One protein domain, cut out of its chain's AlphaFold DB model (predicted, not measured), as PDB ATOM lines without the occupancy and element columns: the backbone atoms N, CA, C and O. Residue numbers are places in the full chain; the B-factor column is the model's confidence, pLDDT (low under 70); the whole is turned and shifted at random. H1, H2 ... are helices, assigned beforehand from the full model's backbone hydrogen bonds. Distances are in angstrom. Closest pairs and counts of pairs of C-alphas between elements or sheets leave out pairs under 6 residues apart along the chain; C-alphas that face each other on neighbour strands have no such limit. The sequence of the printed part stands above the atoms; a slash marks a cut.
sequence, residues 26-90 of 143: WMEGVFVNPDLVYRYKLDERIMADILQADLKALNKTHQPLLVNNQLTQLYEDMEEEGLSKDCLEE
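AT A GLANCE: This is residues 26 to 90 of the 143 residues of the protein "Hypothetical protein" of Timema douglasi (UniProt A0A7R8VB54). The printed part is an open, strung-out arc of helices with no packed core: H1 near one end, H2 at the bottom of the arc, and H3 leading to the other end, where the chain folds back into the short H4. At the H1 end of the arc, residues 26 to 33, before H1, fold back from Pro 34 and stand free. The printed part has 65 residues with four named helices, H1, H2, H3 and H4 along the chain, and no named strand; the class is all helix. It is extended, with a radius of gyration of the C-alphas of 20.6 A, and spans 57 by 26 by 25 A.

IN THESE COORDINATES: From Trp 26, with its C-alpha at (19.115, 60.062, -32.998), the backbone leads to H1, residues 34 to 39. H2, residues 47 to 58, measures 16.3 A from first to last C-alpha. H3, residues 66 to 80, is the longest helix by residues and measures 21.3 A; its C-alpha 66 is at (21.775, 52.758, -4.230). H4, residues 86 to 89, measures 5.1 A and ends with C-alpha 89 at (29.464, 37.212, -12.417).

HOW THE PARTS SIT: H1 touches no helix, and it is apart from H2, H3 and H4. H2 is also apart from H3 and H4, and H3 is apart from H4. Residues 26 to 73, of which 66 to 73 belong to H3, stand free. In H1, H2 and H3 every O i to N i+4 pair is within hydrogen-bond range; H4 is too short for such a pair, and its 1 pair of O i and N i+3 is within range.

THE WHOLE: The C-alphas farthest apart, those of Pro 34 and Glu 80, are 56.7 A apart. The printed part has no cut. The link from H3 to H4 is tight, the other two are short, and no link is long. The mean pLDDT of the printed part is 91.0; residues 87, 89 and 90 are under 70.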
ATOM      1  N   TRP A  26      17.783  60.595 -32.674       94.00
ATOM      2  CA  TRP A  26      19.115  60.062 -32.998       94.00
ATOM      3  C   TRP A  26      19.607  60.415 -34.410       94.00
ATOM      4  O   TRP A  26      20.769  60.176 -34.723       94.00
ATOM      5  N   MET A  27      18.740  60.955 -35.270       93.56
ATOM      6  CA  MET A  27      19.121  61.501 -36.579       93.56
ATOM      7  C   MET A  27      19.430  62.998 -36.501       93.56
ATOM      8  O   MET A  27      19.921  63.582 -37.469       93.56
ATOM      9  N   GLU A  28      19.159  63.634 -35.360       91.12
ATOM     10  CA  GLU A  28      19.481  65.036 -35.147       91.12
ATOM     11  C   GLU A  28      21.006  65.218 -35.111       91.12
ATOM     12  O   GLU A  28      21.720  64.543 -34.373       91.12
ATOM     13  N   GLY A  29      21.529  66.107 -35.959       89.31
ATOM     14  CA  GLY A  29      22.972  66.340 -36.087       89.31
ATOM     15  C   GLY A  29      23.732  65.310 -36.934       89.31
ATOM     16  O   GLY A  29      24.938  65.468 -37.126       89.31
ATOM     17  N   VAL A  30      23.057  64.299 -37.493       92.75
ATOM     18  CA  VAL A  30      23.676  63.315 -38.395       92.75
ATOM     19  C   VAL A  30      23.526  63.761 -39.848       92.75
ATOM     20  O   VAL A  30      22.417  63.886 -40.366       92.75
ATOM     21  N   PHE A  31      24.646  63.962 -40.545       92.56
ATOM     22  CA  PHE A  31      24.631  64.292 -41.971       92.56
ATOM     23  C   PHE A  31      24.630  63.021 -42.827       92.56
ATOM     24  O   PHE A  31      25.676  62.440 -43.124       92.56
ATOM     25  N   VAL A  32      23.433  62.570 -43.203       93.06
ATOM     26  CA  VAL A  32      23.244  61.353 -44.000       93.06
ATOM     27  C   VAL A  32      23.665  61.590 -45.448       93.06
ATOM     28  O   VAL A  32      22.956  62.234 -46.214       93.06
ATOM     29  N   ASN A  33      24.790  60.993 -45.832       95.88
ATOM     30  CA  ASN A  33      25.256  60.935 -47.215       95.88
ATOM     31  C   ASN A  33      25.358  59.487 -47.700       95.88
ATOM     32  O   ASN A  33      25.557  58.595 -46.874       95.88
ATOM     33  N   PRO A  34      25.337  59.235 -49.021       96.81
ATOM     34  CA  PRO A  34      25.546  57.895 -49.566       96.81
ATOM     35  C   PRO A  34      26.840  57.238 -49.067       96.81
ATOM     36  O   PRO A  34      26.837  56.057 -48.741       96.81
ATOM     37  N   ASP A  35      27.929  57.997 -48.924       95.50
ATOM     38  CA  ASP A  35      29.177  57.463 -48.367       95.50
ATOM     39  C   ASP A  35      29.015  56.999 -46.909       95.50
ATOM     40  O   ASP A  35      29.498  55.926 -46.557       95.50
ATOM     41  N   LEU A  36      28.286  57.751 -46.073       95.06
ATOM     42  CA  LEU A  36      27.982  57.345 -44.696       95.06
ATOM     43  C   LEU A  36      27.093  56.091 -44.671       95.06
ATOM     44  O   LEU A  36      27.315  55.192 -43.872       95.06
ATOM     45  N   VAL A  37      26.109  56.006 -45.569       95.81
ATOM     46  CA  VAL A  37      25.160  54.882 -45.619       95.81
ATOM     47  C   VAL A  37      25.816  53.597 -46.131       95.81
ATOM     48  O   VAL A  37      25.518  52.519 -45.624       95.81
ATOM     49  N   TYR A  38      26.698  53.689 -47.128       97.62
ATOM     50  CA  TYR A  38      27.207  52.511 -47.840       97.62
ATOM     51  C   TYR A  38      28.654  52.141 -47.512       97.62
ATOM     52  O   TYR A  38      29.065  51.017 -47.794       97.62
ATOM     53  N   ARG A  39      29.459  53.066 -46.977       96.81
ATOM     54  CA  ARG A  39      30.915  52.877 -46.839       96.81
ATOM     55  C   ARG A  39      31.455  53.157 -45.444       96.81
ATOM     56  O   ARG A  39      32.649  52.949 -45.231       96.81
ATOM     57  N   TYR A  40      30.622  53.621 -44.516       96.19
ATOM     58  CA  TYR A  40      31.060  53.935 -43.163       96.19
ATOM     59  C   TYR A  40      31.665  52.718 -42.464       96.19
ATOM     60  O   TYR A  40      31.112  51.617 -42.487       96.19
ATOM     61  N   LYS A  41      32.814  52.945 -41.833       95.75
ATOM     62  CA  LYS A  41      33.508  52.004 -40.961       95.75
ATOM     63  C   LYS A  41      34.027  52.791 -39.765       95.75
ATOM     64  O   LYS A  41      34.351  53.966 -39.903       95.75
ATOM     65  N   LEU A  42      34.082  52.144 -38.607       94.00
ATOM     66  CA  LEU A  42      34.720  52.731 -37.436       94.00
ATOM     67  C   LEU A  42      36.231  52.796 -37.656       94.00
ATOM     68  O   LEU A  42      36.823  51.842 -38.159       94.00
ATOM     69  N   ASP A  43      36.830  53.912 -37.255       94.25
ATOM     70  CA  ASP A  43      38.279  54.072 -37.296       94.25
ATOM     71  C   ASP A  43      38.954  53.120 -36.308       94.25
ATOM     72  O   ASP A  43      38.504  52.949 -35.169       94.25
ATOM     73  N   GLU A  44      40.071  52.540 -36.733       95.19
ATOM     74  CA  GLU A  44      40.921  51.729 -35.869       95.19
ATOM     75  C   GLU A  44      41.603  52.618 -34.824       95.19
ATOM     76  O   GLU A  44      42.092  53.712 -35.116       95.19
ATOM     77  N   ARG A  45      41.627  52.153 -33.574       95.06
ATOM     78  CA  ARG A  45      42.205  52.880 -32.441       95.06
ATOM     79  C   ARG A  45      43.071  51.948 -31.609       95.06
ATOM     80  O   ARG A  45      42.817  50.747 -31.531       95.06
ATOM     81  N   ILE A  46      44.090  52.512 -30.967       96.44
ATOM     82  CA  ILE A  46      45.001  51.767 -30.099       96.44
ATOM     83  C   ILE A  46      44.283  51.451 -28.786       96.44
ATOM     84  O   ILE A  46      43.776  52.349 -28.118       96.44
ATOM     85  N   MET A  47      44.281  50.176 -28.392       96.31
ATOM     86  CA  MET A  47      43.588  49.697 -27.189       96.31
ATOM     87  C   MET A  47      43.970  50.483 -25.925       96.31
ATOM     88  O   MET A  47      43.104  50.880 -25.152       96.31
ATOM     89  N   ALA A  48      45.264  50.747 -25.732       96.94
ATOM     90  CA  ALA A  48      45.759  51.469 -24.563       96.94
ATOM     91  C   ALA A  48      45.175  52.889 -24.454       96.94
ATOM     92  O   ALA A  48      44.806  53.318 -23.361       96.94
ATOM     93  N   ASP A  49      45.035  53.589 -25.582       96.50
ATOM     94  CA  ASP A  49      44.516  54.958 -25.614       96.50
ATOM     95  C   ASP A  49      43.022  54.996 -25.274       96.50
ATOM     96  O   ASP A  49      42.573  55.892 -24.556       96.50
ATOM     97  N   ILE A  50      42.262  53.999 -25.746       96.69
ATOM     98  CA  ILE A  50      40.838  53.839 -25.426       96.69
ATOM     99  C   ILE A  50      40.672  53.620 -23.924       96.69
ATOM    100  O   ILE A  50      39.978  54.390 -23.268       96.69
ATOM    101  N   LEU A  51      41.384  52.644 -23.356       97.50
ATOM    102  CA  LEU A  51      41.287  52.333 -21.928       97.50
ATOM    103  C   LEU A  51      41.703  53.519 -21.051       97.50
ATOM    104  O   LEU A  51      41.095  53.782 -20.013       97.50
ATOM    105  N   GLN A  52      42.713  54.284 -21.472       97.75
ATOM    106  CA  GLN A  52      43.107  55.493 -20.756       97.75
ATOM    107  C   GLN A  52      42.027  56.586 -20.831       97.75
ATOM    108  O   GLN A  52      41.830  57.323 -19.857       97.75
ATOM    109  N   ALA A  53      41.342  56.730 -21.968       96.75
ATOM    110  CA  ALA A  53      40.220  57.653 -22.109       96.75
ATOM    111  C   ALA A  53      39.027  57.221 -21.242       96.75
ATOM    112  O   ALA A  53      38.458  58.062 -20.539       96.75
ATOM    113  N   ASP A  54      38.723  55.926 -21.213       97.19
ATOM    114  CA  ASP A  54      37.641  55.355 -20.414       97.19
ATOM    115  C   ASP A  54      37.899  55.531 -18.917       97.19
ATOM    116  O   ASP A  54      37.016  55.987 -18.199       97.19
ATOM    117  N   LEU A  55      39.130  55.319 -18.439       97.12
ATOM    118  CA  LEU A  55      39.501  55.620 -17.048       97.12
ATOM    119  C   LEU A  55      39.286  57.096 -16.684       97.12
ATOM    120  O   LEU A  55      38.804  57.423 -15.597       97.12
ATOM    121  N   LYS A  56      39.621  58.015 -17.596       96.94
ATOM    122  CA  LYS A  56      39.371  59.450 -17.387       96.94
ATOM    123  C   LYS A  56      37.876  59.771 -17.364       96.94
ATOM    124  O   LYS A  56      37.489  60.704 -16.661       96.94
ATOM    125  N   ALA A  57      37.063  59.051 -18.135       97.12
ATOM    126  CA  ALA A  57      35.610  59.178 -18.114       97.12
ATOM    127  C   ALA A  57      35.020  58.600 -16.819       97.12
ATOM    128  O   ALA A  57      34.239  59.289 -16.167       97.12
ATOM    129  N   LEU A  58      35.474  57.417 -16.393       96.31
ATOM    130  CA  LEU A  58      35.054  56.745 -15.159       96.31
ATOM    131  C   LEU A  58      35.278  57.614 -13.917       96.31
ATOM    132  O   LEU A  58      34.400  57.719 -13.066       96.31
ATOM    133  N   ASN A  59      36.397  58.338 -13.861       94.88
ATOM    134  CA  ASN A  59      36.670  59.292 -12.780       94.88
ATOM    135  C   ASN A  59      35.673  60.464 -12.709       94.88
ATOM    136  O   ASN A  59      35.608  61.153 -11.694       94.88
ATOM    137  N   LYS A  60      34.934  60.739 -13.789       95.94
ATOM    138  CA  LYS A  60      33.930  61.812 -13.859       95.94
ATOM    139  C   LYS A  60      32.503  61.288 -13.733       95.94
ATOM    140  O   LYS A  60      31.597  62.071 -13.458       95.94
ATOM    141  N   THR A  61      32.283  60.000 -13.975       94.56
ATOM    142  CA  THR A  61      30.967  59.376 -13.865       94.56
ATOM    143  C   THR A  61      30.670  59.041 -12.413       94.56
ATOM    144  O   THR A  61      31.481  58.425 -11.730       94.56
ATOM    145  N   HIS A  62      29.486  59.419 -11.944       92.69
ATOM    146  CA  HIS A  62      29.032  59.096 -10.599       92.69
ATOM    147  C   HIS A  62      28.150  57.845 -10.633       92.69
ATOM    148  O   HIS A  62      27.044  57.882 -11.178       92.69
ATOM    149  N   GLN A  63      28.610  56.751 -10.026       91.81
ATOM    150  CA  GLN A  63      27.774  55.568  -9.827       91.81
ATOM    151  C   GLN A  63      26.711  55.861  -8.753       91.81
ATOM    152  O   GLN A  63      27.053  56.388  -7.692       91.81
ATOM    153  N   PRO A  64      25.419  55.565  -8.984       94.25
ATOM    154  CA  PRO A  64      24.388  55.813  -7.981       94.25
ATOM    155  C   PRO A  64      24.648  55.012  -6.698       94.25
ATOM    156  O   PRO A  64      24.868  53.805  -6.751       94.25
ATOM    157  N   LEU A  65      24.557  55.669  -5.538       86.94
ATOM    158  CA  LEU A  65      24.852  55.056  -4.232       86.94
ATOM    159  C   LEU A  65      23.969  53.838  -3.921       86.94
ATOM    160  O   LEU A  65      24.399  52.918  -3.234       86.94
ATOM    161  N   LEU A  66      22.742  53.830  -4.449       94.31
ATOM    162  CA  LEU A  66      21.775  52.758  -4.230       94.31
ATOM    163  C   LEU A  66      22.206  51.423  -4.856       94.31
ATOM    164  O   LEU A  66      21.768  50.381  -4.380       94.31
ATOM    165  N   VAL A  67      23.079  51.444  -5.872       91.88
ATOM    166  CA  VAL A  67      23.523  50.225  -6.567       91.88
ATOM    167  C   VAL A  67      24.183  49.257  -5.592       91.88
ATOM    168  O   VAL A  67      23.915  48.065  -5.651       91.88
ATOM    169  N   ASN A  68      24.973  49.757  -4.640       91.31
ATOM    170  CA  ASN A  68      25.616  48.892  -3.652       91.31
ATOM    171  C   ASN A  68      24.589  48.182  -2.766       91.31
ATOM    172  O   ASN A  68      24.708  46.984  -2.553       91.31
ATOM    173  N   ASN A  69      23.546  48.887  -2.320       93.50
ATOM    174  CA  ASN A  69      22.493  48.283  -1.503       93.50
ATOM    175  C   ASN A  69      21.704  47.230  -2.291       93.50
ATOM    176  O   ASN A  69      21.382  46.180  -1.752       93.50
ATOM    177  N   GLN A  70      21.416  47.502  -3.568       94.75
ATOM    178  CA  GLN A  70      20.726  46.557  -4.450       94.75
ATOM    179  C   GLN A  70      21.573  45.312  -4.720       94.75
ATOM    180  O   GLN A  70      21.040  44.210  -4.725       94.75
ATOM    181  N   LEU A  71      22.883  45.479  -4.920       91.94
ATOM    182  CA  LEU A  71      23.806  44.359  -5.085       91.94
ATOM    183  C   LEU A  71      23.904  43.532  -3.805       91.94
ATOM    184  O   LEU A  71      23.831  42.312  -3.876       91.94
ATOM    185  N   THR A  72      24.028  44.176  -2.641       90.94
ATOM    186  CA  THR A  72      24.026  43.480  -1.346       90.94
ATOM    187  C   THR A  72      22.758  42.658  -1.170       90.94
ATOM    188  O   THR A  72      22.863  41.464  -0.916       90.94
ATOM    189  N   GLN A  73      21.591  43.266  -1.392       93.88
ATOM    190  CA  GLN A  73      20.314  42.565  -1.302       93.88
ATOM    191  C   GLN A  73      20.246  41.386  -2.282       93.88
ATOM    192  O   GLN A  73      19.898  40.284  -1.888       93.88
ATOM    193  N   LEU A  74      20.644  41.583  -3.542       91.94
ATOM    194  CA  LEU A  74      20.639  40.513  -4.542       91.94
ATOM    195  C   LEU A  74      21.533  39.332  -4.132       91.94
ATOM    196  O   LEU A  74      21.162  38.181  -4.339       91.94
ATOM    197  N   TYR A  75      22.705  39.601  -3.550       90.19
ATOM    198  CA  TYR A  75      23.579  38.539  -3.054       90.19
ATOM    199  C   TYR A  75      22.986  37.786  -1.858       90.19
ATOM    200  O   TYR A  75      23.273  36.599  -1.723       90.19
ATOM    201  N   GLU A  76      22.210  38.460  -1.006       91.94
ATOM    202  CA  GLU A  76      21.482  37.844   0.112       91.94
ATOM    203  C   GLU A  76      20.335  36.967  -0.412       91.94
ATOM    204  O   GLU A  76      20.285  35.784  -0.084       91.94
ATOM    205  N   ASP A  77      19.504  37.492  -1.315       92.19
ATOM    206  CA  ASP A  77      18.392  36.759  -1.938       92.19
ATOM    207  C   ASP A  77      18.898  35.487  -2.658       92.19
ATOM    208  O   ASP A  77      18.339  34.400  -2.509       92.19
ATOM    209  N   MET A  78      20.018  35.583  -3.388       89.50
ATOM    210  CA  MET A  78      20.642  34.425  -4.044       89.50
ATOM    211  C   MET A  78      21.144  33.371  -3.049       89.50
ATOM    212  O   MET A  78      21.055  32.176  -3.332       89.50
ATOM    213  N   GLU A  79      21.682  33.793  -1.903       86.94
ATOM    214  CA  GLU A  79      22.125  32.876  -0.850       86.94
ATOM    215  C   GLU A  79      20.931  32.144  -0.219       86.94
ATOM    216  O   GLU A  79      21.003  30.932   0.001       86.94
ATOM    217  N   GLU A  80      19.812  32.843  -0.009       88.38
ATOM    218  CA  GLU A  80      18.561  32.261   0.491       88.38
ATOM    219  C   GLU A  80      17.936  31.260  -0.496       88.38
ATOM    220  O   GLU A  80      17.415  30.219  -0.087       88.38
ATOM    221  N   GLU A  81      18.039  31.528  -1.799       88.62
ATOM    222  CA  GLU A  81      17.575  30.636  -2.869       88.62
ATOM    223  C   GLU A  81      18.550  29.475  -3.169       88.62
ATOM    224  O   GLU A  81      18.236  28.580  -3.959       88.62
ATOM    225  N   GLY A  82      19.724  29.450  -2.525       84.00
ATOM    226  CA  GLY A  82      20.752  28.423  -2.728       84.00
ATOM    227  C   GLY A  82      21.498  28.536  -4.064       84.00
ATOM    228  O   GLY A  82      22.073  27.550  -4.536       84.00
ATOM    229  N   LEU A  83      21.485  29.718  -4.683       81.44
ATOM    230  CA  LEU A  83      22.186  30.037  -5.925       81.44
ATOM    231  C   LEU A  83      23.609  30.535  -5.623       81.44
ATOM    232  O   LEU A  83      23.848  31.275  -4.670       81.44
ATOM    233  N   SER A  84      24.591  30.149  -6.443       75.25
ATOM    234  CA  SER A  84      25.967  30.626  -6.271       75.25
ATOM    235  C   SER A  84      26.133  32.048  -6.807       75.25
ATOM    236  O   SER A  84      25.609  32.396  -7.865       75.25
ATOM    237  N   LYS A  85      26.944  32.859  -6.115       72.94
ATOM    238  CA  LYS A  85      27.317  34.223  -6.545       72.94
ATOM    239  C   LYS A  85      27.974  34.241  -7.933       72.94
ATOM    240  O   LYS A  85      27.842  35.221  -8.659       72.94
ATOM    241  N   ASP A  86      28.599  33.132  -8.322       70.56
ATOM    242  CA  ASP A  86      29.231  32.937  -9.629       70.56
ATOM    243  C   ASP A  86      28.219  32.982 -10.790       70.56
ATOM    244  O   ASP A  86      28.563  33.415 -11.885       70.56
ATOM    245  N   CYS A  87      26.946  32.640 -10.545       68.50
ATOM    246  CA  CYS A  87      25.873  32.749 -11.543       68.50
ATOM    247  C   CYS A  87      25.639  34.206 -11.997       68.50
ATOM    248  O   CYS A  87      25.251  34.455 -13.140       68.50
ATOM    249  N   LEU A  88      25.904  35.179 -11.116       70.44
ATOM    250  CA  LEU A  88      25.783  36.606 -11.417       70.44
ATOM    251  C   LEU A  88      26.987  37.130 -12.218       70.44
ATOM    252  O   LEU A  88      26.814  37.882 -13.175       70.44
ATOM    253  N   GLU A  89      28.202  36.744 -11.819       66.81
ATOM    254  CA  GLU A  89      29.464  37.212 -12.417       66.81
ATOM    255  C   GLU A  89      29.728  36.604 -13.805       66.81
ATOM    256  O   GLU A  89      30.316  37.260 -14.664       66.81
ATOM    257  N   GLU A  90      29.269  35.374 -14.060       60.34
ATOM    258  CA  GLU A  90      29.574  34.656 -15.306       60.34
ATOM    259  C   GLU A  90      28.679  35.064 -16.496       60.34
ATOM    260  O   GLU A  90      29.002  34.756 -17.642       60.34
TER     261      GLU A  90